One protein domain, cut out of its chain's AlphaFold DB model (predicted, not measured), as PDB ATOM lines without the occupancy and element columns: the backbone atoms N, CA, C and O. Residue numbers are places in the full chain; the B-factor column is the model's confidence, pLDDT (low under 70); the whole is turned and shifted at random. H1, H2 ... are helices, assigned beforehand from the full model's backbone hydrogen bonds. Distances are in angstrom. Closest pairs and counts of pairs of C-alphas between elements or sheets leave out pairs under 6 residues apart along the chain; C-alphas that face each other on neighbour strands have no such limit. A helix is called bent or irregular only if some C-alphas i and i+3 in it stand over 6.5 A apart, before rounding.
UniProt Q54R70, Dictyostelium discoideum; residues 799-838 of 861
ATOM      1  N   PHE A 799     -61.925  -8.167  34.294       77.73
ATOM      2  CA  PHE A 799     -61.488  -9.069  35.361       77.73
ATOM      3  C   PHE A 799     -61.499  -8.355  36.723       77.73
ATOM      4  O   PHE A 799     -62.208  -8.789  37.634       77.73
ATOM      5  N   PHE A 800     -60.832  -7.201  36.824       80.65
ATOM      6  CA  PHE A 800     -60.721  -6.423  38.062       80.65
ATOM      7  C   PHE A 800     -62.055  -5.801  38.536       80.65
ATOM      8  O   PHE A 800     -62.312  -5.739  39.738       80.65
ATOM      9  N   LEU A 801     -62.950  -5.374  37.636       78.16
ATOM     10  CA  LEU A 801     -64.259  -4.826  38.025       78.16
ATOM     11  C   LEU A 801     -65.321  -5.908  38.268       78.16
ATOM     12  O   LEU A 801     -66.257  -5.656  39.025       78.16
ATOM     13  N   SER A 802     -65.213  -7.105  37.681       78.54
ATOM     14  CA  SER A 802     -66.209  -8.167  37.903       78.54
ATOM     15  C   SER A 802     -66.263  -8.587  39.377       78.54
ATOM     16  O   SER A 802     -67.314  -8.501  40.021       78.54
ATOM     17  N   ASN A 803     -65.119  -8.956  39.954       85.32
ATOM     18  CA  ASN A 803     -65.031  -9.474  41.311       85.32
ATOM     19  C   ASN A 803     -65.154  -8.355  42.364       85.32
ATOM     20  O   ASN A 803     -64.384  -7.393  42.368       85.32
ATOM     21  N   LYS A 804     -66.080  -8.519  43.323       87.43
ATOM     22  CA  LYS A 804     -66.260  -7.606  44.468       87.43
ATOM     23  C   LYS A 804     -64.968  -7.393  45.273       87.43
ATOM     24  O   LYS A 804     -64.700  -6.276  45.703       87.43
ATOM     25  N   TYR A 805     -64.146  -8.435  45.423       88.14
ATOM     26  CA  TYR A 805     -62.876  -8.360  46.150       88.14
ATOM     27  C   TYR A 805     -61.812  -7.573  45.385       88.14
ATOM     28  O   TYR A 805     -60.992  -6.902  45.997       88.14
ATOM     29  N   SER A 806     -61.843  -7.609  44.051       85.08
ATOM     30  CA  SER A 806     -60.872  -6.894  43.221       85.08
ATOM     31  C   SER A 806     -61.209  -5.398  43.119       85.08
ATOM     32  O   SER A 806     -60.315  -4.562  43.232       85.08
ATOM     33  N   ARG A 807     -62.504  -5.041  43.104       84.68
ATOM     34  CA  ARG A 807     -62.970  -3.664  43.363       84.68
ATOM     35  C   ARG A 807     -62.511  -3.132  44.727       84.68
ATOM     36  O   ARG A 807     -62.019  -2.010  44.802       84.68
ATOM     37  N   LEU A 808     -62.638  -3.933  45.791       88.77
ATOM     38  CA  LEU A 808     -62.170  -3.560  47.131       88.77
ATOM     39  C   LEU A 808     -60.639  -3.421  47.191       88.77
ATOM     40  O   LEU A 808     -60.139  -2.462  47.771       88.77
ATOM     41  N   PHE A 809     -59.897  -4.325  46.547       89.06
ATOM     42  CA  PHE A 809     -58.441  -4.237  46.425       89.06
ATOM     43  C   PHE A 809     -58.005  -2.950  45.714       89.06
ATOM     44  O   PHE A 809     -57.135  -2.257  46.227       89.06
ATOM     45  N   LEU A 810     -58.636  -2.582  44.592       87.01
ATOM     46  CA  LEU A 810     -58.340  -1.327  43.889       87.01
ATOM     47  C   LEU A 810     -58.627  -0.087  44.750       87.01
ATOM     48  O   LEU A 810     -57.859   0.871  44.707       87.01
ATOM     49  N   PHE A 811     -59.691  -0.108  45.559       92.67
ATOM     50  CA  PHE A 811     -59.982   0.970  46.510       92.67
ATOM     51  C   PHE A 811     -58.892   1.087  47.588       92.67
ATOM     52  O   PHE A 811     -58.345   2.168  47.793       92.67
ATOM     53  N   ILE A 812     -58.517  -0.029  48.226       94.20
ATOM     54  CA  ILE A 812     -57.466  -0.068  49.257       94.20
ATOM     55  C   ILE A 812     -56.104   0.331  48.670       94.20
ATOM     56  O   ILE A 812     -55.394   1.132  49.269       94.20
ATOM     57  N   TYR A 813     -55.758  -0.171  47.482       91.91
ATOM     58  CA  TYR A 813     -54.540   0.192  46.759       91.91
ATOM     59  C   TYR A 813     -54.501   1.687  46.429       91.91
ATOM     60  O   TYR A 813     -53.478   2.327  46.649       91.91
ATOM     61  N   SER A 814     -55.621   2.269  45.979       92.71
ATOM     62  CA  SER A 814     -55.725   3.712  45.745       92.71
ATOM     63  C   SER A 814     -55.484   4.510  47.030       92.71
ATOM     64  O   SER A 814     -54.654   5.416  47.031       92.71
ATOM     65  N   VAL A 815     -56.130   4.144  48.144       95.45
ATOM     66  CA  VAL A 815     -55.929   4.808  49.447       95.45
ATOM     67  C   VAL A 815     -54.475   4.689  49.916       95.45
ATOM     68  O   VAL A 815     -53.888   5.689  50.321       95.45
ATOM     69  N   LEU A 816     -53.866   3.503  49.813       95.32
ATOM     70  CA  LEU A 816     -52.461   3.286  50.168       95.32
ATOM     71  C   LEU A 816     -51.507   4.101  49.288       95.32
ATOM     72  O   LEU A 816     -50.567   4.684  49.817       95.32
ATOM     73  N   LEU A 817     -51.755   4.189  47.978       94.84
ATOM     74  CA  LEU A 817     -50.952   4.988  47.047       94.84
ATOM     75  C   LEU A 817     -51.029   6.480  47.398       94.84
ATOM     76  O   LEU A 817     -49.990   7.125  47.522       94.84
ATOM     77  N   HIS A 818     -52.231   7.014  47.641       94.28
ATOM     78  CA  HIS A 818     -52.406   8.404  48.078       94.28
ATOM     79  C   HIS A 818     -51.721   8.673  49.425       94.28
ATOM     80  O   HIS A 818     -51.093   9.716  49.589       94.28
ATOM     81  N   LEU A 819     -51.783   7.731  50.370       93.90
ATOM     82  CA  LEU A 819     -51.117   7.844  51.670       93.90
ATOM     83  C   LEU A 819     -49.584   7.783  51.525       93.90
ATOM     84  O   LEU A 819     -48.881   8.543  52.182       93.90
ATOM     85  N   MET A 820     -49.058   6.958  50.613       92.85
ATOM     86  CA  MET A 820     -47.627   6.903  50.282       92.85
ATOM     87  C   MET A 820     -47.148   8.232  49.673       92.85
ATOM     88  O   MET A 820     -46.162   8.794  50.141       92.85
ATOM     89  N   VAL A 821     -47.893   8.787  48.708       94.08
ATOM     90  CA  VAL A 821     -47.621  10.109  48.112       94.08
ATOM     91  C   VAL A 821     -47.720  11.228  49.154       94.08
ATOM     92  O   VAL A 821     -46.888  12.131  49.169       94.08
ATOM     93  N   PHE A 822     -48.686  11.163  50.073       94.36
ATOM     94  CA  PHE A 822     -48.774  12.120  51.175       94.36
ATOM     95  C   PHE A 822     -47.563  12.015  52.114       94.36
ATOM     96  O   PHE A 822     -47.022  13.036  52.521       94.36
ATOM     97  N   LEU A 823     -47.084  10.803  52.418       91.55
ATOM     98  CA  LEU A 823     -45.892  10.593  53.246       91.55
ATOM     99  C   LEU A 823     -44.591  11.036  52.564       91.55
ATOM    100  O   LEU A 823     -43.721  11.566  53.254       91.55
ATOM    101  N   THR A 824     -44.432  10.865  51.245       91.27
ATOM    102  CA  THR A 824     -43.248  11.379  50.531       91.27
ATOM    103  C   THR A 824     -43.267  12.900  50.436       91.27
ATOM    104  O   THR A 824     -42.242  13.523  50.703       91.27
ATOM    105  N   LEU A 825     -44.424  13.510  50.151       89.20
ATOM    106  CA  LEU A 825     -44.586  14.968  50.167       89.20
ATOM    107  C   LEU A 825     -44.400  15.552  51.575       89.20
ATOM    108  O   LEU A 825     -43.736  16.573  51.716       89.20
ATOM    109  N   TYR A 826     -44.906  14.890  52.620       89.02
ATOM    110  CA  TYR A 826     -44.683  15.289  54.011       89.02
ATOM    111  C   TYR A 826     -43.204  15.190  54.398       89.02
ATOM    112  O   TYR A 826     -42.659  16.129  54.972       89.02
ATOM    113  N   ARG A 827     -42.516  14.094  54.036       84.72
ATOM    114  CA  ARG A 827     -41.070  13.957  54.272       84.72
ATOM    115  C   ARG A 827     -40.267  15.029  53.543       84.72
ATOM    116  O   ARG A 827     -39.396  15.639  54.160       84.72
ATOM    117  N   LEU A 828     -40.584  15.289  52.275       78.35
ATOM    118  CA  LEU A 828     -39.963  16.357  51.497       78.35
ATOM    119  C   LEU A 828     -40.189  17.722  52.164       78.35
ATOM    120  O   LEU A 828     -39.225  18.456  52.360       78.35
ATOM    121  N   ALA A 829     -41.419  18.013  52.604       82.50
ATOM    122  CA  ALA A 829     -41.745  19.232  53.337       82.50
ATOM    123  C   ALA A 829     -40.913  19.370  54.625       82.50
ATOM    124  O   ALA A 829     -40.262  20.399  54.800       82.50
ATOM    125  N   THR A 830     -40.842  18.330  55.471       78.11
ATOM    126  CA  THR A 830     -40.033  18.363  56.708       78.11
ATOM    127  C   THR A 830     -38.545  18.601  56.440       78.11
ATOM    128  O   THR A 830     -37.920  19.399  57.131       78.11
ATOM    129  N   ILE A 831     -37.989  17.995  55.384       74.00
ATOM    130  CA  ILE A 831     -36.586  18.200  54.993       74.00
ATOM    131  C   ILE A 831     -36.373  19.643  54.507       74.00
ATOM    132  O   ILE A 831     -35.381  20.273  54.870       74.00
ATOM    133  N   THR A 832     -37.314  20.204  53.736       70.41
ATOM    134  CA  THR A 832     -37.222  21.609  53.312       70.41
ATOM    135  C   THR A 832     -37.362  22.592  54.473       70.41
ATOM    136  O   THR A 832     -36.667  23.602  54.464       70.41
ATOM    137  N   THR A 833     -38.177  22.309  55.498       64.52
ATOM    138  CA  THR A 833     -38.256  23.168  56.694       64.52
ATOM    139  C   THR A 833     -37.005  23.065  57.562       64.52
ATOM    140  O   THR A 833     -36.497  24.096  57.981       64.52
ATOM    141  N   GLU A 834     -36.447  21.866  57.762       61.73
ATOM    142  CA  GLU A 834     -35.195  21.681  58.515       61.73
ATOM    143  C   GLU A 834     -34.016  22.407  57.842       61.73
ATOM    144  O   GLU A 834     -33.240  23.084  58.517       61.73
ATOM    145  N   GLN A 835     -33.906  22.356  56.507       55.97
ATOM    146  CA  GLN A 835     -32.897  23.148  55.788       55.97
ATOM    147  C   GLN A 835     -33.172  24.658  55.833       55.97
ATOM    148  O   GLN A 835     -32.221  25.440  55.865       55.97
ATOM    149  N   HIS A 836     -34.436  25.087  55.887       52.94
ATOM    150  CA  HIS A 836     -34.768  26.504  56.030       52.94
ATOM    151  C   HIS A 836     -34.453  27.029  57.443       52.94
ATOM    152  O   HIS A 836     -33.929  28.130  57.571       52.94
ATOM    153  N   GLU A 837     -34.693  26.256  58.506       53.28
ATOM    154  CA  GLU A 837     -34.344  26.656  59.879       53.28
ATOM    155  C   GLU A 837     -32.827  26.633  60.125       53.28
ATOM    156  O   GLU A 837     -32.282  27.598  60.669       53.28
ATOM    157  N   MET A 838     -32.110  25.616  59.624       53.47
ATOM    158  CA  MET A 838     -30.637  25.613  59.632       53.47
ATOM    159  C   MET A 838     -30.037  26.791  58.840       53.47
ATOM    160  O   MET A 838     -28.937  27.239  59.159       53.47
TER     161      MET A 838
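This is residues 799 to 838 of the 861 residues of a protein of Dictyostelium discoideum (UniProt Q54R70). One long, single helix, H2, makes nearly the whole length of a rod, and a very short helix, H1, sits as a small hook beside its first turn, where the chain makes a corner at Asn 803. Beyond that corner, residues 811 to 838 of H2 stand free and stick out as a long arm with nothing packed on it. The printed part has 40 residues with two named helices, H1 then H2, no named strand, and the class all helix. It is extended, with a radius of gyration of the C-alphas of 16.7 A and spans of 53 by 10 by 5 A.

H1, residues 799 to 802, is joined to H2, residues 804 to 838, by a tight link of 1 residue. The two helices only just touch, with 3 pairs of C-alphas within 8 A, and they touch only at the corner by their link. The closest C-alphas are those of Phe 800 and Ser 806, 5.2 A apart, and H2 touches H1 with residues 806 to 807 alone. Their centres are 26.1 A apart. In H2 every O i to N i+4 pair is within hydrogen-bond range; H1 is too short for such a pair, and its 1 pair of O i and N i+3 is within range.

H1 begins at C-alpha 799, at (-61.488, -9.069, 35.361), and measures 5.4 A from first to last C-alpha. H2 begins at C-alpha 804, at (-66.260, -7.606, 44.468), and ends 51.0 A away at C-alpha 838, at (-30.637, 25.613, 59.632). Neither helix is bent.

The two C-alphas farthest apart are those of Ser 802 and Met 838, 53.7 A. The printed part has no cut and no long link. The mean pLDDT of the printed part is 82.7, and residues 833 to 838, in H2, are under 70.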